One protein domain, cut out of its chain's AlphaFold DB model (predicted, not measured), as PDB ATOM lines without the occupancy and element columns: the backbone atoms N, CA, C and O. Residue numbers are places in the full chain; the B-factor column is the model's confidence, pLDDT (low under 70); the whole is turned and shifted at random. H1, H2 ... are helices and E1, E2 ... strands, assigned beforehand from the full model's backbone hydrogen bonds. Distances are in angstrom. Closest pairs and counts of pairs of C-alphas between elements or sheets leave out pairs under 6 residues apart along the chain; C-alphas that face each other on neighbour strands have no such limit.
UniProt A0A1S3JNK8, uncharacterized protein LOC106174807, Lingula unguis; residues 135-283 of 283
ATOM      1  N   VAL A 135      -6.332   4.950 -56.187       94.06
ATOM      2  CA  VAL A 135      -5.310   5.986 -56.421       94.06
ATOM      3  C   VAL A 135      -5.208   6.303 -57.915       94.06
ATOM      4  O   VAL A 135      -4.984   5.407 -58.725       94.06
ATOM      5  N   LEU A 136      -5.370   7.576 -58.279       91.81
ATOM      6  CA  LEU A 136      -5.248   8.075 -59.654       91.81
ATOM      7  C   LEU A 136      -3.875   8.693 -59.915       91.81
ATOM      8  O   LEU A 136      -3.240   8.402 -60.928       91.81
ATOM      9  N   ARG A 137      -3.413   9.548 -58.996       93.00
ATOM     10  CA  ARG A 137      -2.090  10.181 -59.035       93.00
ATOM     11  C   ARG A 137      -1.502  10.239 -57.631       93.00
ATOM     12  O   ARG A 137      -2.221  10.398 -56.648       93.00
ATOM     13  N   ALA A 138      -0.181  10.155 -57.551       94.69
ATOM     14  CA  ALA A 138       0.569  10.313 -56.316       94.69
ATOM     15  C   ALA A 138       1.825  11.148 -56.585       94.69
ATOM     16  O   ALA A 138       2.475  10.976 -57.620       94.69
ATOM     17  N   LYS A 139       2.168  12.066 -55.680       94.69
ATOM     18  CA  LYS A 139       3.352  12.920 -55.829       94.69
ATOM     19  C   LYS A 139       3.924  13.309 -54.473       94.69
ATOM     20  O   LYS A 139       3.214  13.848 -53.628       94.69
ATOM     21  N   ASN A 140       5.222  13.069 -54.290       96.00
ATOM     22  CA  ASN A 140       5.950  13.591 -53.138       96.00
ATOM     23  C   ASN A 140       6.034  15.117 -53.241       96.00
ATOM     24  O   ASN A 140       6.387  15.657 -54.295       96.00
ATOM     25  N   ILE A 141       5.716  15.799 -52.149       95.50
ATOM     26  CA  ILE A 141       5.780  17.251 -52.023       95.50
ATOM     27  C   ILE A 141       6.376  17.636 -50.674       95.50
ATOM     28  O   ILE A 141       6.268  16.899 -49.696       95.50
ATOM     29  N   THR A 142       6.933  18.838 -50.608       95.00
ATOM     30  CA  THR A 142       7.278  19.488 -49.346       95.00
ATOM     31  C   THR A 142       6.284  20.619 -49.110       95.00
ATOM     32  O   THR A 142       6.174  21.534 -49.925       95.00
ATOM     33  N   TYR A 143       5.546  20.565 -48.003       94.19
ATOM     34  CA  TYR A 143       4.602  21.603 -47.600       94.19
ATOM     35  C   TYR A 143       4.959  22.092 -46.199       94.19
ATOM     36  O   TYR A 143       4.908  21.325 -45.239       94.19
ATOM     37  N   ARG A 144       5.335  23.373 -46.079       90.88
ATOM     38  CA  ARG A 144       5.722  24.009 -44.803       90.88
ATOM     39  C   ARG A 144       6.813  23.229 -44.046       90.88
ATOM     40  O   ARG A 144       6.677  22.995 -42.852       90.88
ATOM     41  N   ASN A 145       7.879  22.845 -44.749       93.00
ATOM     42  CA  ASN A 145       9.030  22.084 -44.226       93.00
ATOM     43  C   ASN A 145       8.731  20.641 -43.793       93.00
ATOM     44  O   ASN A 145       9.529  20.030 -43.089       93.00
ATOM     45  N   TYR A 146       7.610  20.081 -44.240       94.81
ATOM     46  CA  TYR A 146       7.290  18.679 -44.027       94.81
ATOM     47  C   TYR A 146       7.069  17.967 -45.351       94.81
ATOM     48  O   TYR A 146       6.450  18.511 -46.267       94.81
ATOM     49  N   GLU A 147       7.589  16.750 -45.441       96.44
ATOM     50  CA  GLU A 147       7.390  15.885 -46.593       96.44
ATOM     51  C   GLU A 147       6.044  15.173 -46.483       96.44
ATOM     52  O   GLU A 147       5.692  14.626 -45.437       96.44
ATOM     53  N   PHE A 148       5.294  15.196 -47.578       97.56
ATOM     54  CA  PHE A 148       4.028  14.495 -47.719       97.56
ATOM     55  C   PHE A 148       3.988  13.775 -49.061       97.56
ATOM     56  O   PHE A 148       4.567  14.222 -50.054       97.56
ATOM     57  N   LEU A 149       3.221  12.694 -49.107       97.38
ATOM     58  CA  LEU A 149       2.755  12.085 -50.338       97.38
ATOM     59  C   LEU A 149       1.341  12.598 -50.614       97.38
ATOM     60  O   LEU A 149       0.387  12.177 -49.960       97.38
ATOM     61  N   ALA A 150       1.210  13.519 -51.566       96.62
ATOM     62  CA  ALA A 150      -0.093  13.979 -52.022       96.62
ATOM     63  C   ALA A 150      -0.726  12.931 -52.932       96.62
ATOM     64  O   ALA A 150      -0.061  12.413 -53.834       96.62
ATOM     65  N   LEU A 151      -2.004  12.650 -52.700       96.12
ATOM     66  CA  LEU A 151      -2.779  11.666 -53.440       96.12
ATOM     67  C   LEU A 151      -4.006  12.322 -54.059       96.12
ATOM     68  O   LEU A 151      -4.726  13.062 -53.391       96.12
ATOM     69  N   GLU A 152      -4.250  11.992 -55.318       94.06
ATOM     70  CA  GLU A 152      -5.551  12.119 -55.957       94.06
ATOM     71  C   GLU A 152      -6.153  10.721 -56.028       94.06
ATOM     72  O   GLU A 152      -5.555   9.800 -56.595       94.06
ATOM     73  N   VAL A 153      -7.317  10.554 -55.419       94.56
ATOM     74  CA  VAL A 153      -7.988   9.267 -55.268       94.56
ATOM     75  C   VAL A 153      -9.414   9.356 -55.776       94.56
ATOM     76  O   VAL A 153     -10.023  10.420 -55.758       94.56
ATOM     77  N   ARG A 154      -9.968   8.226 -56.196       92.69
ATOM     78  CA  ARG A 154     -11.380   8.070 -56.518       92.69
ATOM     79  C   ARG A 154     -12.065   7.199 -55.469       92.69
ATOM     80  O   ARG A 154     -11.553   6.126 -55.154       92.69
ATOM     81  N   ILE A 155     -13.202   7.644 -54.942       92.75
ATOM     82  CA  ILE A 155     -14.075   6.821 -54.090       92.75
ATOM     83  C   ILE A 155     -14.990   5.924 -54.951       92.75
ATOM     84  O   ILE A 155     -15.249   6.270 -56.107       92.75
ATOM     85  N   PRO A 156     -15.480   4.779 -54.435       92.06
ATOM     86  CA  PRO A 156     -16.440   3.932 -55.129       92.06
ATOM     87  C   PRO A 156     -17.759   4.666 -55.365       92.06
ATOM     88  O   PRO A 156     -18.167   5.506 -54.560       92.06
ATOM     89  N   ASP A 157     -18.442   4.301 -56.447       89.06
ATOM     90  CA  ASP A 157     -19.674   4.971 -56.874       89.06
ATOM     91  C   ASP A 157     -20.842   4.756 -55.879       89.06
ATOM     92  O   ASP A 157     -21.757   5.571 -55.814       89.06
ATOM     93  N   ASP A 158     -20.797   3.703 -55.051       90.38
ATOM     94  CA  ASP A 158     -21.787   3.432 -53.992       90.38
ATOM     95  C   ASP A 158     -21.523   4.199 -52.676       90.38
ATOM     96  O   ASP A 158     -22.321   4.132 -51.730       90.38
ATOM     97  N   GLY A 159     -20.399   4.922 -52.594       91.62
ATOM     98  CA  GLY A 159     -19.978   5.663 -51.407       91.62
ATOM     99  C   GLY A 159     -19.745   4.790 -50.167       91.62
ATOM    100  O   GLY A 159     -19.773   5.312 -49.042       91.62
ATOM    101  N   GLN A 160     -19.540   3.478 -50.336       94.44
ATOM    102  CA  GLN A 160     -19.284   2.546 -49.241       94.44
ATOM    103  C   GLN A 160     -17.793   2.240 -49.096       94.44
ATOM    104  O   GLN A 160     -17.067   2.021 -50.064       94.44
ATOM    105  N   SER A 161     -17.351   2.183 -47.843       95.12
ATOM    106  CA  SER A 161     -16.037   1.671 -47.474       95.12
ATOM    107  C   SER A 161     -15.931   0.192 -47.844       95.12
ATOM    108  O   SER A 161     -16.868  -0.580 -47.594       95.12
ATOM    109  N   LYS A 162     -14.771  -0.220 -48.366       95.75
ATOM    110  CA  LYS A 162     -14.485  -1.643 -48.623       95.75
ATOM    111  C   LYS A 162     -14.046  -2.386 -47.364       95.75
ATOM    112  O   LYS A 162     -14.285  -3.588 -47.269       95.75
ATOM    113  N   SER A 163     -13.472  -1.688 -46.386       95.88
ATOM    114  CA  SER A 163     -13.206  -2.241 -45.057       95.88
ATOM    115  C   SER A 163     -14.375  -1.987 -44.090       95.88
ATOM    116  O   SER A 163     -15.510  -1.706 -44.496       95.88
ATOM    117  N   VAL A 164     -14.109  -2.093 -42.783       96.69
ATOM    118  CA  VAL A 164     -15.089  -1.857 -41.714       96.69
ATOM    119  C   VAL A 164     -15.661  -0.432 -41.733       96.69
ATOM    120  O   VAL A 164     -16.843  -0.257 -41.441       96.69
ATOM    121  N   ASN A 165     -14.854   0.574 -42.086       97.31
ATOM    122  CA  ASN A 165     -15.266   1.974 -42.190       97.31
ATOM    123  C   ASN A 165     -14.242   2.819 -42.973       97.31
ATOM    124  O   ASN A 165     -13.103   2.410 -43.199       97.31
ATOM    125  N   TRP A 166     -14.628   4.045 -43.326       97.31
ATOM    126  CA  TRP A 166     -13.789   4.945 -44.120       97.31
ATOM    127  C   TRP A 166     -12.495   5.402 -43.441       97.31
ATOM    128  O   TRP A 166     -11.510   5.691 -44.121       97.31
ATOM    129  N   CYS A 167     -12.463   5.434 -42.109       98.00
ATOM    130  CA  CYS A 167     -11.232   5.709 -41.373       98.00
ATOM    131  C   CYS A 167     -10.214   4.582 -41.570       98.00
ATOM    132  O   CYS A 167      -9.040   4.840 -41.831       98.00
ATOM    133  N   ARG A 168     -10.676   3.328 -41.522       97.94
ATOM    134  CA  ARG A 168      -9.836   2.165 -41.793       97.94
ATOM    135  C   ARG A 168      -9.398   2.120 -43.255       97.94
ATOM    136  O   ARG A 168      -8.231   1.844 -43.503       97.94
ATOM    137  N   ASP A 169     -10.266   2.470 -44.202       97.94
ATOM    138  CA  ASP A 169      -9.878   2.587 -45.616       97.94
ATOM    139  C   ASP A 169      -8.770   3.628 -45.824       97.94
ATOM    140  O   ASP A 169      -7.846   3.394 -46.600       97.94
ATOM    141  N   TYR A 170      -8.824   4.765 -45.124       98.06
ATOM    142  CA  TYR A 170      -7.791   5.795 -45.232       98.06
ATOM    143  C   TYR A 170      -6.470   5.353 -44.583       98.06
ATOM    144  O   TYR A 170      -5.398   5.584 -45.146       98.06
ATOM    145  N   GLN A 171      -6.541   4.650 -43.447       98.00
ATOM    146  CA  GLN A 171      -5.383   3.988 -42.843       98.00
ATOM    147  C   GLN A 171      -4.712   3.025 -43.820       98.00
ATOM    148  O   GLN A 171      -3.532   3.193 -44.124       98.00
ATOM    149  N   LEU A 172      -5.471   2.059 -44.338       97.00
ATOM    150  CA  LEU A 172      -4.961   1.034 -45.243       97.00
ATOM    151  C   LEU A 172      -4.427   1.640 -46.547       97.00
ATOM    152  O   LEU A 172      -3.386   1.204 -47.037       97.00
ATOM    153  N   LEU A 173      -5.078   2.689 -47.068       96.44
ATOM    154  CA  LEU A 173      -4.574   3.451 -48.210       96.44
ATOM    155  C   LEU A 173      -3.153   3.958 -47.941       96.44
ATOM    156  O   LEU A 173      -2.256   3.671 -48.728       96.44
ATOM    157  N   CYS A 174      -2.925   4.687 -46.847       97.81
ATOM    158  CA  CYS A 174      -1.595   5.223 -46.562       97.81
ATOM    159  C   CYS A 174      -0.579   4.122 -46.214       97.81
ATOM    160  O   CYS A 174       0.556   4.179 -46.692       97.81
ATOM    161  N   GLU A 175      -0.976   3.095 -45.456       96.19
ATOM    162  CA  GLU A 175      -0.102   1.971 -45.087       96.19
ATOM    163  C   GLU A 175       0.357   1.179 -46.319       96.19
ATOM    164  O   GLU A 175       1.531   0.819 -46.412       96.19
ATOM    165  N   SER A 176      -0.514   1.011 -47.324       95.00
ATOM    166  CA  SER A 176      -0.151   0.386 -48.607       95.00
ATOM    167  C   SER A 176       0.963   1.137 -49.349       95.00
ATOM    168  O   SER A 176       1.683   0.561 -50.165       95.00
ATOM    169  N   LEU A 177       1.146   2.422 -49.033       94.88
ATOM    170  CA  LEU A 177       2.179   3.296 -49.583       94.88
ATOM    171  C   LEU A 177       3.395   3.424 -48.651       94.88
ATOM    172  O   LEU A 177       4.265   4.250 -48.913       94.88
ATOM    173  N   SER A 178       3.475   2.623 -47.577       96.31
ATOM    174  CA  SER A 178       4.479   2.758 -46.505       96.31
ATOM    175  C   SER A 178       4.472   4.151 -45.858       96.31
ATOM    176  O   SER A 178       5.518   4.742 -45.576       96.31
ATOM    177  N   ARG A 179       3.270   4.700 -45.673       97.56
ATOM    178  CA  ARG A 179       2.997   6.010 -45.077       97.56
ATOM    179  C   ARG A 179       1.899   5.878 -44.018       97.56
ATOM    180  O   ARG A 179       1.281   4.829 -43.860       97.56
ATOM    181  N   ARG A 180       1.626   6.961 -43.303       98.25
ATOM    182  CA  ARG A 180       0.587   7.101 -42.284       98.25
ATOM    183  C   ARG A 180      -0.432   8.161 -42.707       98.25
ATOM    184  O   ARG A 180      -0.069   9.123 -43.390       98.25
ATOM    185  N   PRO A 181      -1.701   8.027 -42.301       98.19
ATOM    186  CA  PRO A 181      -2.704   9.061 -42.525       98.19
ATOM    187  C   PRO A 181      -2.350  10.370 -41.832       98.19
ATOM    188  O   PRO A 181      -1.938  10.377 -40.670       98.19
ATOM    189  N   THR A 182      -2.595  11.490 -42.496       97.50
ATOM    190  CA  THR A 182      -2.506  12.811 -41.861       97.50
ATOM    191  C   THR A 182      -3.826  13.206 -41.197       97.50
ATOM    192  O   THR A 182      -4.905  12.777 -41.623       97.50
ATOM    193  N   GLY A 183      -3.747  14.045 -40.163       95.38
ATOM    194  CA  GLY A 183      -4.914  14.521 -39.424       95.38
ATOM    195  C   GLY A 183      -4.703  15.863 -38.732       95.38
ATOM    196  O   GLY A 183      -3.877  16.672 -39.163       95.38
ATOM    197  N   CYS A 184      -5.461  16.096 -37.657       93.69
ATOM    198  CA  CYS A 184      -5.272  17.260 -36.797       93.69
ATOM    199  C   CYS A 184      -3.841  17.340 -36.250       93.69
ATOM    200  O   CYS A 184      -3.170  16.332 -36.029       93.69
ATOM    201  N   GLY A 185      -3.393  18.567 -36.001       88.75
ATOM    202  CA  GLY A 185      -2.060  18.823 -35.475       88.75
ATOM    203  C   GLY A 185      -1.819  18.345 -34.041       88.75
ATOM    204  O   GLY A 185      -2.746  18.024 -33.296       88.75
ATOM    205  N   GLU A 186      -0.555  18.383 -33.627       91.44
ATOM    206  CA  GLU A 186      -0.070  17.817 -32.357       91.44
ATOM    207  C   GLU A 186      -0.803  18.369 -31.125       91.44
ATOM    208  O   GLU A 186      -1.102  17.632 -30.186       91.44
ATOM    209  N   ARG A 187      -1.197  19.650 -31.159       91.38
ATOM    210  CA  ARG A 187      -1.952  20.306 -30.077       91.38
ATOM    211  C   ARG A 187      -3.307  19.655 -29.765       91.38
ATOM    212  O   ARG A 187      -3.887  19.955 -28.727       91.38
ATOM    213  N   PHE A 188      -3.821  18.797 -30.648       91.81
ATOM    214  CA  PHE A 188      -5.092  18.089 -30.479       91.81
ATOM    215  C   PHE A 188      -4.926  16.667 -29.924       91.81
ATOM    216  O   PHE A 188      -5.928  16.008 -29.661       91.81
ATOM    217  N   LEU A 189      -3.695  16.198 -29.678       92.44
ATOM    218  CA  LEU A 189      -3.431  14.868 -29.105       92.44
ATOM    219  C   LEU A 189      -4.018  14.669 -27.699       92.44
ATOM    220  O   LEU A 189      -4.237  13.534 -27.281       92.44
ATOM    221  N   SER A 190      -4.278  15.747 -26.959       92.69
ATOM    222  CA  SER A 190      -4.894  15.689 -25.628       92.69
ATOM    223  C   SER A 190      -6.425  15.721 -25.659       92.69
ATOM    224  O   SER A 190      -7.062  15.410 -24.652       92.69
ATOM    225  N   ILE A 191      -7.037  16.076 -26.793       92.88
ATOM    226  CA  ILE A 191      -8.486  16.256 -26.902       92.88
ATOM    227  C   ILE A 191      -9.132  14.946 -27.367       92.88
ATOM    228  O   ILE A 191      -8.716  14.322 -28.348       92.88
ATOM    229  N   SER A 192     -10.170  14.519 -26.642       89.88
ATOM    230  CA  SER A 192     -10.934  13.308 -26.960       89.88
ATOM    231  C   SER A 192     -11.531  13.375 -28.374       89.88
ATOM    232  O   SER A 192     -11.934  14.443 -28.828       89.88
ATOM    233  N   GLY A 193     -11.565  12.244 -29.083       90.44
ATOM    234  CA  GLY A 193     -11.989  12.151 -30.489       90.44
ATOM    235  C   GLY A 193     -10.863  12.416 -31.493       90.44
ATOM    236  O   GLY A 193     -10.674  11.628 -32.414       90.44
ATOM    237  N   TYR A 194     -10.047  13.450 -31.285       93.62
ATOM    238  CA  TYR A 194      -8.882  13.723 -32.138       93.62
ATOM    239  C   TYR A 194      -7.759  12.713 -31.898       93.62
ATOM    240  O   TYR A 194      -7.244  12.110 -32.838       93.62
ATOM    241  N   LYS A 195      -7.437  12.460 -30.622       95.38
ATOM    242  CA  LYS A 195      -6.398  11.495 -30.223       95.38
ATOM    243  C   LYS A 195      -6.650  10.077 -30.745       95.38
ATOM    244  O   LYS A 195      -5.706   9.342 -31.016       95.38
ATOM    245  N   ASN A 196      -7.921   9.721 -30.920       97.00
ATOM    246  CA  ASN A 196      -8.340   8.412 -31.401       97.00
ATOM    247  C   ASN A 196      -7.908   8.177 -32.854       97.00
ATOM    248  O   ASN A 196      -7.633   7.051 -33.242       97.00
ATOM    249  N   CYS A 197      -7.782   9.231 -33.670       97.19
ATOM    250  CA  CYS A 197      -7.241   9.089 -35.022       97.19
ATOM    251  C   CYS A 197      -5.792   8.579 -34.995       97.19
ATOM    252  O   CYS A 197      -5.400   7.763 -35.829       97.19
ATOM    253  N   ALA A 198      -4.999   9.028 -34.017       96.31
ATOM    254  CA  ALA A 198      -3.641   8.543 -33.819       96.31
ATOM    255  C   ALA A 198      -3.608   7.130 -33.220       96.31
ATOM    256  O   ALA A 198      -2.845   6.302 -33.712       96.31
ATOM    257  N   SER A 199      -4.412   6.841 -32.188       96.44
ATOM    258  CA  SER A 199      -4.382   5.529 -31.520       96.44
ATOM    259  C   SER A 199      -5.013   4.409 -32.344       96.44
ATOM    260  O   SER A 199      -4.452   3.321 -32.408       96.44
ATOM    261  N   ASP A 200      -6.149   4.673 -32.985       97.50
ATOM    262  CA  ASP A 200      -6.982   3.628 -33.588       97.50
ATOM    263  C   ASP A 200      -6.628   3.415 -35.066       97.50
ATOM    264  O   ASP A 200      -6.704   2.297 -35.574       97.50
ATOM    265  N   TYR A 201      -6.205   4.486 -35.751       97.75
ATOM    266  CA  TYR A 201      -5.931   4.498 -37.195       97.75
ATOM    267  C   TYR A 201      -4.496   4.905 -37.543       97.75
ATOM    268  O   TYR A 201      -4.191   5.201 -38.699       97.75
ATOM    269  N   ASN A 202      -3.608   4.930 -36.543       97.44
ATOM    270  CA  ASN A 202      -2.184   5.214 -36.705       97.44
ATOM    271  C   ASN A 202      -1.886   6.541 -37.436       97.44
ATOM    272  O   ASN A 202      -0.889   6.651 -38.153       97.44
ATOM    273  N   SER A 203      -2.732   7.563 -37.268       97.19
ATOM    274  CA  SER A 203      -2.516   8.869 -37.894       97.19
ATOM    275  C   SER A 203      -1.259   9.566 -37.364       97.19
ATOM    276  O   SER A 203      -0.992   9.576 -36.156       97.19
ATOM    277  N   ASP A 204      -0.491  10.192 -38.258       96.44
ATOM    278  CA  ASP A 204       0.600  11.080 -37.874       96.44
ATOM    279  C   ASP A 204       0.074  12.482 -37.539       96.44
ATOM    280  O   ASP A 204      -0.168  13.319 -38.410       96.44
ATOM    281  N   MET A 205      -0.083  12.730 -36.239       93.00
ATOM    282  CA  MET A 205      -0.432  14.041 -35.691       93.00
ATOM    283  C   MET A 205       0.805  14.854 -35.272       93.00
ATOM    284  O   MET A 205       0.667  16.016 -34.899       93.00
ATOM    285  N   ARG A 206       2.030  14.303 -35.360       92.56
ATOM    286  CA  ARG A 206       3.292  14.996 -34.999       92.56
ATOM    287  C   ARG A 206       3.806  15.897 -36.126       92.56
ATOM    288  O   ARG A 206       5.001  16.136 -36.291       92.56
ATOM    289  N   ILE A 207       2.878  16.421 -36.913       89.00
ATOM    290  CA  ILE A 207       3.125  17.316 -38.041       89.00
ATOM    291  C   ILE A 207       2.985  18.790 -37.626       89.00
ATOM    292  O   ILE A 207       2.687  19.645 -38.458       89.00
ATOM    293  N   GLY A 208       3.138  19.095 -36.331       88.44
ATOM    294  CA  GLY A 208       2.823  20.408 -35.764       88.44
ATOM    295  C   GLY A 208       1.365  20.802 -36.030       88.44
ATOM    296  O   GLY A 208       0.501  19.940 -36.129       88.44
ATOM    297  N   ASP A 209       1.074  22.096 -36.190       88.69
ATOM    298  CA  ASP A 209      -0.250  22.606 -36.614       88.69
ATOM    299  C   ASP A 209      -0.293  22.918 -38.127       88.69
ATOM    300  O   ASP A 209      -1.023  23.798 -38.585       88.69
ATOM    301  N   VAL A 210       0.524  22.222 -38.928       93.25
ATOM    302  CA  VAL A 210       0.732  22.527 -40.356       93.25
ATOM    303  C   VAL A 210      -0.558  22.456 -41.156       93.25
ATOM    304  O   VAL A 210      -0.820  23.351 -41.970       93.25
ATOM    305  N   LEU A 211      -1.356  21.416 -40.901       93.06
ATOM    306  CA  LEU A 211      -2.633  21.192 -41.569       93.06
ATOM    307  C   LEU A 211      -3.821  21.838 -40.840       93.06
ATOM    308  O   LEU A 211      -4.904  21.897 -41.414       93.06
ATOM    309  N   SER A 212      -3.626  22.415 -39.645       91.19
ATOM    310  CA  SER A 212      -4.712  22.768 -38.711       91.19
ATOM    311  C   SER A 212      -5.539  21.537 -38.298       91.19
ATOM    312  O   SER A 212      -5.228  20.412 -38.680       91.19
ATOM    313  N   CYS A 213      -6.592  21.721 -37.496       91.50
ATOM    314  CA  CYS A 213      -7.497  20.616 -37.171       91.50
ATOM    315  C   CYS A 213      -8.591  20.391 -38.206       91.50
ATOM    316  O   CYS A 213      -9.177  19.323 -38.254       91.50
ATOM    317  N   ASN A 214      -8.884  21.372 -39.052       91.38
ATOM    318  CA  ASN A 214      -9.659  21.120 -40.260       91.38
ATOM    319  C   ASN A 214      -8.665  20.946 -41.423       91.38
ATOM    320  O   ASN A 214      -8.358  21.942 -42.093       91.38
ATOM    321  N   PRO A 215      -8.117  19.729 -41.636       93.38
ATOM    322  CA  PRO A 215      -7.041  19.523 -42.595       93.38
ATOM    323  C   PRO A 215      -7.468  19.809 -44.033       93.38
ATOM    324  O   PRO A 215      -6.614  20.215 -44.814       93.38
ATOM    325  N   SER A 216      -8.758  19.703 -44.380       93.81
ATOM    326  CA  SER A 216      -9.278  19.886 -45.749       93.81
ATOM    327  C   SER A 216      -8.705  21.107 -46.479       93.81
ATOM    328  O   SER A 216      -8.322  21.024 -47.642       93.81
ATOM    329  N   THR A 217      -8.591  22.250 -45.796       91.75
ATOM    330  CA  THR A 217      -8.119  23.496 -46.411       91.75
ATOM    331  C   THR A 217      -6.631  23.429 -46.743       91.75
ATOM    332  O   THR A 217      -6.210  23.825 -47.828       91.75
ATOM    333  N   ARG A 218      -5.812  22.920 -45.819       94.31
ATOM    334  CA  ARG A 218      -4.356  22.842 -46.000       94.31
ATOM    335  C   ARG A 218      -3.954  21.657 -46.877       94.31
ATOM    336  O   ARG A 218      -3.020  21.793 -47.661       94.31
ATOM    337  N   VAL A 219      -4.708  20.560 -46.818       95.75
ATOM    338  CA  VAL A 219      -4.636  19.442 -47.767       95.75
ATOM    339  C   VAL A 219      -4.934  19.934 -49.177       95.75
ATOM    340  O   VAL A 219      -4.151  19.648 -50.074       95.75
ATOM    341  N   ALA A 220      -5.986  20.735 -49.380       94.06
ATOM    342  CA  ALA A 220      -6.297  21.295 -50.693       94.06
ATOM    343  C   ALA A 220      -5.138  22.136 -51.253       94.06
ATOM    344  O   ALA A 220      -4.743  21.961 -52.402       94.06
ATOM    345  N   TYR A 221      -4.530  23.010 -50.442       92.62
ATOM    346  CA  TYR A 221      -3.363  23.785 -50.882       92.62
ATOM    347  C   TYR A 221      -2.161  22.904 -51.231       92.62
ATOM    348  O   TYR A 221      -1.533  23.110 -52.269       92.62
ATOM    349  N   ALA A 222      -1.855  21.911 -50.398       93.94
ATOM    350  CA  ALA A 222      -0.764  20.976 -50.643       93.94
ATOM    351  C   ALA A 222      -1.009  20.130 -51.910       93.94
ATOM    352  O   ALA A 222      -0.123  19.991 -52.751       93.94
ATOM    353  N   ALA A 223      -2.232  19.642 -52.105       94.69
ATOM    354  CA  ALA A 223      -2.632  18.922 -53.308       94.69
ATOM    355  C   ALA A 223      -2.568  19.810 -54.562       94.69
ATOM    356  O   ALA A 223      -2.099  19.354 -55.598       94.69
ATOM    357  N   ASN A 224      -2.935  21.092 -54.478       92.50
ATOM    358  CA  ASN A 224      -2.802  22.026 -55.601       92.50
ATOM    359  C   ASN A 224      -1.337  22.330 -55.953       92.50
ATOM    360  O   ASN A 224      -1.018  22.493 -57.128       92.50
ATOM    361  N   LEU A 225      -0.419  22.329 -54.980       90.50
ATOM    362  CA  LEU A 225       1.024  22.364 -55.264       90.50
ATOM    363  C   LEU A 225       1.487  21.096 -55.998       90.50
ATOM    364  O   LEU A 225       2.363  21.144 -56.867       90.50
ATOM    365  N   ALA A 226       0.901  19.945 -55.662       92.25
ATOM    366  CA  ALA A 226       1.208  18.683 -56.317       92.25
ATOM    367  C   ALA A 226       0.646  18.617 -57.750       92.25
ATOM    368  O   ALA A 226       1.380  18.253 -58.675       92.25
ATOM    369  N   PHE A 227      -0.619  18.991 -57.935       89.25
ATOM    370  CA  PHE A 227      -1.444  18.630 -59.090       89.25
ATOM    371  C   PHE A 227      -2.070  19.821 -59.828       89.25
ATOM    372  O   PHE A 227      -2.932  19.607 -60.670       89.25
ATOM    373  N   GLY A 228      -1.671  21.062 -59.535       76.75
ATOM    374  CA  GLY A 228      -2.242  22.296 -60.100       76.75
ATOM    375  C   GLY A 228      -1.995  22.539 -61.597       76.75
ATOM    376  O   GLY A 228      -1.860  23.682 -62.012       76.75
ATOM    377  N   ASP A 229      -1.954  21.492 -62.421       70.88
ATOM    378  CA  ASP A 229      -1.790  21.534 -63.880       70.88
ATOM    379  C   ASP A 229      -3.084  21.892 -64.643       70.88
ATOM    380  O   ASP A 229      -3.184  21.671 -65.848       70.88
ATOM    381  N   GLY A 230      -4.080  22.462 -63.955       52.69
ATOM    382  CA  GLY A 230      -5.329  22.941 -64.554       52.69
ATOM    383  C   GLY A 230      -6.435  21.891 -64.717       52.69
ATOM    384  O   GLY A 230      -7.510  22.242 -65.192       52.69
ATOM    385  N   LYS A 231      -6.235  20.632 -64.291       54.59
ATOM    386  CA  LYS A 231      -7.242  19.550 -64.427       54.59
ATOM    387  C   LYS A 231      -8.283  19.455 -63.302       54.59
ATOM    388  O   LYS A 231      -9.069  18.515 -63.277       54.59
ATOM    389  N   GLY A 232      -8.337  20.454 -62.426       57.88
ATOM    390  CA  GLY A 232      -9.342  20.577 -61.371       57.88
ATOM    391  C   GLY A 232      -8.678  20.810 -60.018       57.88
ATOM    392  O   GLY A 232      -7.927  19.949 -59.565       57.88
ATOM    393  N   PRO A 233      -8.886  21.970 -59.372       81.25
ATOM    394  CA  PRO A 233      -8.224  22.254 -58.112       81.25
ATOM    395  C   PRO A 233      -8.830  21.398 -57.003       81.25
ATOM    396  O   PRO A 233     -10.053  21.264 -56.908       81.25
ATOM    397  N   ALA A 234      -7.983  20.896 -56.112       85.75
ATOM    398  CA  ALA A 234      -8.433  20.496 -54.795       85.75
ATOM    399  C   ALA A 234      -9.091  21.720 -54.133       85.75
ATOM    400  O   ALA A 234      -8.500  22.801 -54.030       85.75
ATOM    401  N   ARG A 235     -10.346  21.566 -53.727       85.56
ATOM    402  CA  ARG A 235     -11.205  22.588 -53.135       85.56
ATOM    403  C   ARG A 235     -11.358  22.293 -51.649       85.56
ATOM    404  O   ARG A 235     -11.785  21.208 -51.247       85.56
ATOM    405  N   SER A 236     -11.033  23.286 -50.825       80.31
ATOM    406  CA  SER A 236     -11.230  23.222 -49.376       80.31
ATOM    407  C   SER A 236     -12.688  22.909 -49.032       80.31
ATOM    408  O   SER A 236     -13.583  23.519 -49.618       80.31
ATOM    409  N   ASN A 237     -12.918  22.038 -48.049       81.38
ATOM    410  CA  ASN A 237     -14.247  21.611 -47.593       81.38
ATOM    411  C   ASN A 237     -15.152  20.994 -48.680       81.38
ATOM    412  O   ASN A 237     -16.373  21.002 -48.533       81.38
ATOM    413  N   TYR A 238     -14.573  20.521 -49.788       86.81
ATOM    414  CA  TYR A 238     -15.336  19.924 -50.880       86.81
ATOM    415  C   TYR A 238     -14.771  18.559 -51.263       86.81
ATOM    416  O   TYR A 238     -15.415  17.548 -50.999       86.81
ATOM    417  N   ASN A 239     -13.553  18.526 -51.812       91.62
ATOM    418  CA  ASN A 239     -12.918  17.303 -52.302       91.62
ATOM    419  C   ASN A 239     -11.508  17.085 -51.731       91.62
ATOM    420  O   ASN A 239     -10.705  16.371 -52.311       91.62
ATOM    421  N   ALA A 240     -11.185  17.696 -50.592       94.06
ATOM    422  CA  ALA A 240      -9.911  17.515 -49.905       94.06
ATOM    423  C   ALA A 240     -10.156  17.097 -48.457       94.06
ATOM    424  O   ALA A 240     -10.958  17.732 -47.772       94.06
ATOM    425  N   PHE A 241      -9.462  16.066 -47.978       96.50
ATOM    426  CA  PHE A 241      -9.713  15.509 -46.651       96.50
ATOM    427  C   PHE A 241      -8.438  15.068 -45.928       96.50
ATOM    428  O   PHE A 241      -7.407  14.781 -46.527       96.50
ATOM    429  N   GLY A 242      -8.550  14.998 -44.609       96.69
ATOM    430  CA  GLY A 242      -7.641  14.317 -43.694       96.69
ATOM    431  C   GLY A 242      -8.418  13.963 -42.426       96.69
ATOM    432  O   GLY A 242      -9.607  14.285 -42.322       96.69
ATOM    433  N   PHE A 243      -7.775  13.323 -41.453       97.56
ATOM    434  CA  PHE A 243      -8.459  12.990 -40.208       97.56
ATOM    435  C   PHE A 243      -8.800  14.235 -39.382       97.56
ATOM    436  O   PHE A 243      -7.932  15.052 -39.073       97.56
ATOM    437  N   HIS A 244     -10.071  14.353 -39.005       95.94
ATOM    438  CA  HIS A 244     -10.571  15.355 -38.075       95.94
ATOM    439  C   HIS A 244     -10.872  14.697 -36.726       95.94
ATOM    440  O   HIS A 244      -9.993  14.694 -35.880       95.94
ATOM    441  N   SER A 245     -12.032  14.068 -36.519       96.00
ATOM    442  CA  SER A 245     -12.361  13.390 -35.251       96.00
ATOM    443  C   SER A 245     -12.735  11.928 -35.482       96.00
ATOM    444  O   SER A 245     -13.723  11.665 -36.155       96.00
ATOM    445  N   CYS A 246     -12.021  10.985 -34.866       97.31
ATOM    446  CA  CYS A 246     -12.228   9.553 -35.069       97.31
ATOM    447  C   CYS A 246     -12.886   8.900 -33.849       97.31
ATOM    448  O   CYS A 246     -12.393   8.956 -32.727       97.31
ATOM    449  N   ASN A 247     -14.028   8.260 -34.045       96.44
ATOM    450  CA  ASN A 247     -14.683   7.410 -33.052       96.44
ATOM    451  C   ASN A 247     -15.718   6.522 -33.758       96.44
ATOM    452  O   ASN A 247     -15.963   6.675 -34.953       96.44
ATOM    453  N   SER A 248     -16.368   5.625 -33.020       95.56
ATOM    454  CA  SER A 248     -17.385   4.714 -33.566       95.56
ATOM    455  C   SER A 248     -18.599   5.409 -34.197       95.56
ATOM    456  O   SER A 248     -19.294   4.787 -34.993       95.56
ATOM    457  N   HIS A 249     -18.864   6.678 -33.870       96.00
ATOM    458  CA  HIS A 249     -19.988   7.447 -34.416       96.00
ATOM    459  C   HIS A 249     -19.610   8.222 -35.682       96.00
ATOM    460  O   HIS A 249     -20.463   8.442 -36.534       96.00
ATOM    461  N   THR A 250     -18.340   8.583 -35.836       95.81
ATOM    462  CA  THR A 250     -17.824   9.401 -36.946       95.81
ATOM    463  C   THR A 250     -17.096   8.572 -38.000       95.81
ATOM    464  O   THR A 250     -17.045   8.973 -39.151       95.81
ATOM    465  N   CYS A 251     -16.562   7.402 -37.649       97.25
ATOM    466  CA  CYS A 251     -15.961   6.463 -38.593       97.25
ATOM    467  C   CYS A 251     -17.011   5.450 -39.048       97.25
ATOM    468  O   CYS A 251     -17.206   4.411 -38.414       97.25
ATOM    469  N   GLN A 252     -17.695   5.755 -40.148       97.19
ATOM    470  CA  GLN A 252     -18.830   4.980 -40.640       97.19
ATOM    471  C   GLN A 252     -18.505   4.251 -41.945       97.19
ATOM    472  O   GLN A 252     -17.527   4.543 -42.634       97.19
ATOM    473  N   LYS A 253     -19.342   3.274 -42.302       96.31
ATOM    474  CA  LYS A 253     -19.209   2.552 -43.574       96.31
ATOM    475  C   LYS A 253     -19.658   3.384 -44.776       96.31
ATOM    476  O   LYS A 253     -19.063   3.295 -45.842       96.31
ATOM    477  N   SER A 254     -20.664   4.235 -44.587       94.69
ATOM    478  CA  SER A 254     -21.090   5.216 -45.588       94.69
ATOM    479  C   SER A 254     -20.227   6.473 -45.500       94.69
ATOM    480  O   SER A 254     -19.985   6.984 -44.399       94.69
ATOM    481  N   ILE A 255     -19.796   6.996 -46.653       92.00
ATOM    482  CA  ILE A 255     -18.918   8.171 -46.705       92.00
ATOM    483  C   ILE A 255     -19.605   9.423 -46.161       92.00
ATOM    484  O   ILE A 255     -18.993  10.202 -45.440       92.00
ATOM    485  N   GLN A 256     -20.911   9.554 -46.404       90.56
ATOM    486  CA  GLN A 256     -21.732  10.675 -45.937       90.56
ATOM    487  C   GLN A 256     -21.718  10.797 -44.417       90.56
ATOM    488  O   GLN A 256     -21.636  11.891 -43.877       90.56
ATOM    489  N   LYS A 257     -21.782   9.655 -43.728       93.25
ATOM    490  CA  LYS A 257     -21.763   9.604 -42.267       93.25
ATOM    491  C   LYS A 257     -20.343   9.676 -41.692       93.25
ATOM    492  O   LYS A 257     -20.189   9.671 -40.477       93.25
ATOM    493  N   SER A 258     -19.325   9.708 -42.559       94.81
ATOM    494  CA  SER A 258     -17.911   9.818 -42.186       94.81
ATOM    495  C   SER A 258     -17.324  11.212 -42.406       94.81
ATOM    496  O   SER A 258     -16.123  11.399 -42.227       94.81
ATOM    497  N   ASP A 259     -18.153  12.197 -42.759       92.06
ATOM    498  CA  ASP A 259     -17.743  13.578 -43.054       92.06
ATOM    499  C   ASP A 259     -17.030  14.282 -41.883       92.06
ATOM    500  O   ASP A 259     -16.201  15.173 -42.070       92.06
ATOM    501  N   THR A 260     -17.355  13.866 -40.663       93.69
ATOM    502  CA  THR A 260     -16.787  14.405 -39.432       93.69
ATOM    503  C   THR A 260     -15.449  13.746 -39.106       93.69
ATOM    504  O   THR A 260     -14.573  14.396 -38.536       93.69
ATOM    505  N   ALA A 261     -15.255  12.476 -39.476       96.25
ATOM    506  CA  ALA A 261     -13.959  11.825 -39.321       96.25
ATOM    507  C   ALA A 261     -12.982  12.212 -40.428       96.25
ATOM    508  O   ALA A 261     -11.807  12.444 -40.147       96.25
ATOM    509  N   LEU A 262     -13.467  12.335 -41.662       95.06
ATOM    510  CA  LEU A 262     -12.705  12.780 -42.822       95.06
ATOM    511  C   LEU A 262     -13.151  14.196 -43.185       95.06
ATOM    512  O   LEU A 262     -14.170  14.385 -43.841       95.06
ATOM    513  N   SER A 263     -12.388  15.190 -42.730       90.12
ATOM    514  CA  SER A 263     -12.780  16.603 -42.689       90.12
ATOM    515  C   SER A 263     -13.519  17.096 -43.945       90.12
ATOM    516  O   SER A 263     -12.887  17.319 -44.979       90.12
ATOM    517  N   TYR A 264     -14.824  17.356 -43.822       77.25
ATOM    518  CA  TYR A 264     -15.632  18.066 -44.823       77.25
ATOM    519  C   TYR A 264     -15.580  17.461 -46.235       77.25
ATOM    520  O   TYR A 264     -15.350  18.160 -47.223       77.25
ATOM    521  N   MET A 265     -15.878  16.166 -46.347       78.50
ATOM    522  CA  MET A 265     -16.100  15.485 -47.633       78.50
ATOM    523  C   MET A 265     -17.458  15.814 -48.289       78.50
ATOM    524  O   MET A 265     -18.001  15.016 -49.044       78.50
ATOM    525  N   TRP A 266     -18.050  16.980 -48.017       71.19
ATOM    526  CA  TRP A 266     -19.403  17.317 -48.484       71.19
ATOM    527  C   TRP A 266     -19.552  17.323 -50.010       71.19
ATOM    528  O   TRP A 266     -20.634  17.014 -50.514       71.19
ATOM    529  N   GLY A 267     -18.479  17.637 -50.740       65.38
ATOM    530  CA  GLY A 267     -18.495  17.688 -52.200       65.38
ATOM    531  C   GLY A 267     -18.656  16.332 -52.874       65.38
ATOM    532  O   GLY A 267     -19.137  16.276 -54.000       65.38
ATOM    533  N   SER A 268     -18.347  15.232 -52.182       61.16
ATOM    534  CA  SER A 268     -18.417  13.905 -52.791       61.16
ATOM    535  C   SER A 268     -19.835  13.355 -52.939       61.16
ATOM    536  O   SER A 268     -20.007  12.276 -53.501       61.16
ATOM    537  N   TRP A 269     -20.860  14.029 -52.397       68.19
ATOM    538  CA  TRP A 269     -22.205  13.446 -52.363       68.19
ATOM    539  C   TRP A 269     -23.386  14.410 -52.508       68.19
ATOM    540  O   TRP A 269     -24.418  14.004 -53.037       68.19
ATOM    541  N   LYS A 270     -23.292  15.665 -52.045       56.09
ATOM    542  CA  LYS A 270     -24.497  16.488 -51.809       56.09
ATOM    543  C   LYS A 270     -25.263  16.921 -53.077       56.09
ATOM    544  O   LYS A 270     -26.434  17.256 -52.956       56.09
ATOM    545  N   ASP A 271     -24.657  16.799 -54.262       55.09
ATOM    546  CA  ASP A 271     -25.226  17.225 -55.551       55.09
ATOM    547  C   ASP A 271     -25.273  16.072 -56.588       55.09
ATOM    548  O   ASP A 271     -24.692  16.176 -57.665       55.09
ATOM    549  N   ASN A 272     -25.922  14.939 -56.277       54.56
ATOM    550  CA  ASN A 272     -25.959  13.729 -57.135       54.56
ATOM    551  C   ASN A 272     -24.593  13.039 -57.369       54.56
ATOM    552  O   ASN A 272     -24.404  12.366 -58.380       54.56
ATOM    553  N   GLY A 273     -23.644  13.157 -56.433       52.62
ATOM    554  CA  GLY A 273     -22.430  12.324 -56.430       52.62
ATOM    555  C   GLY A 273     -21.512  12.484 -57.649       52.62
ATOM    556  O   GLY A 273     -20.837  11.533 -58.037       52.62
ATOM    557  N   THR A 274     -21.467  13.661 -58.280       55.88
ATOM    558  CA  THR A 274     -20.650  13.846 -59.491       55.88
ATOM    559  C   THR A 274     -19.148  13.823 -59.209       55.88
ATOM    560  O   THR A 274     -18.368  13.414 -60.068       55.88
ATOM    561  N   GLU A 275     -18.719  14.255 -58.019       69.94
ATOM    562  CA  GLU A 275     -17.299  14.350 -57.682       69.94
ATOM    563  C   GLU A 275     -16.843  13.139 -56.861       69.94
ATOM    564  O   GLU A 275     -16.817  13.142 -55.635       69.94
ATOM    565  N   THR A 276     -16.455  12.075 -57.562       87.69
ATOM    566  CA  THR A 276     -15.821  10.901 -56.938       87.69
ATOM    567  C   THR A 276     -14.325  11.102 -56.701       87.69
ATOM    568  O   THR A 276     -13.691  10.258 -56.072       87.69
ATOM    569  N   ILE A 277     -13.749  12.202 -57.197       91.25
ATOM    570  CA  ILE A 277     -12.328  12.517 -57.068       91.25
ATOM    571  C   ILE A 277     -12.091  13.306 -55.792       91.25
ATOM    572  O   ILE A 277     -12.687  14.357 -55.590       91.25
ATOM    573  N   MET A 278     -11.188  12.808 -54.956       93.44
ATOM    574  CA  MET A 278     -10.805  13.400 -53.685       93.44
ATOM    575  C   MET A 278      -9.285  13.535 -53.592       93.44
ATOM    576  O   MET A 278      -8.527  12.817 -54.244       93.44
ATOM    577  N   TYR A 279      -8.836  14.433 -52.728       95.25
ATOM    578  CA  TYR A 279      -7.437  14.737 -52.483       95.25
ATOM    579  C   TYR A 279      -7.100  14.537 -51.011       95.25
ATOM    580  O   TYR A 279      -7.844  14.958 -50.123       95.25
ATOM    581  N   THR A 280      -5.961  13.912 -50.743       97.44
ATOM    582  CA  THR A 280      -5.483  13.661 -49.380       97.44
ATOM    583  C   THR A 280      -3.958  13.662 -49.317       97.44
ATOM    584  O   THR A 280      -3.285  13.730 -50.350       97.44
ATOM    585  N   LEU A 281      -3.406  13.621 -48.106       97.44
ATOM    586  CA  LEU A 281      -1.971  13.541 -47.848       97.44
ATOM    587  C   LEU A 281      -1.667  12.346 -46.942       97.44
ATOM    588  O   LEU A 281      -2.262  12.216 -45.875       97.44
ATOM    589  N   CYS A 282      -0.668  11.549 -47.301       98.19
ATOM    590  CA  CYS A 282      -0.048  10.583 -46.392       98.19
ATOM    591  C   CYS A 282       1.363  11.051 -46.004       98.19
ATOM    592  O   CYS A 282       1.979  11.831 -46.738       98.19
ATOM    593  N   ARG A 283       1.892  10.568 -44.878       95.69
ATOM    594  CA  ARG A 283       3.233  10.907 -44.386       95.69
ATOM    595  C   ARG A 283       4.021   9.708 -43.883       95.69
ATOM    596  O   ARG A 283       3.445   8.904 -43.131       95.69
TER     597      ARG A 283
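This is residues 135 to 283 of the 283 residues of the protein "uncharacterized protein LOC106174807" of Lingula unguis (UniProt A0A1S3JNK8). With little regular structure, this domain is mostly loops gathered round a small, strongly twisted sheet of E1, E2 and E3, with H3 crossing one face, H1 on the other, and H2 off to the side, not on the sheet. The 149 printed residues include, in order, E1, E2, H1, H2, H3 and E3; the antiparallel sheet runs E1 E2 E3, and the class is mixed, with under half of the residues in named elements. It is compact, with a radius of gyration of the C-alphas of 13.6 A, spanning 38 by 34 by 25 A.

E1, residues 135 to 143, forms a hairpin with E2, residues 146 to 154; N 139 and O 150 are 2.9 A apart, within hydrogen-bond range. E3, residues 277 to 282, is antiparallel to E2, with N 151 and O 280 at 2.9 A. H3, residues 216 to 227, is on the sheet at a height of 5.5 A; the closest C-alphas of H3 and E2, Ala 223 and Ala 150, are 5.7 A apart. H1, residues 166 to 176, is on the opposite face. H2, residues 194 to 201, only just touches H1, with 3 pairs of C-alphas within 8 A, the closest Tyr 201 and Gln 171 at 5.7 A. Every O i to N i+4 pair is within range in H1 and H3, 3 of 4 in H2.

E1, 20.5 A long, begins at C-alpha 135 (-5.310, 5.986, -56.421); E2 measures 24.8 A; E3 ends at C-alpha 282 (-0.048, 10.583, -46.392).

The printed part has no cut. The link from H3 to E3 is long, 49 residues; pLDDT is under 70 at residues 230 to 232 and 267 to 275.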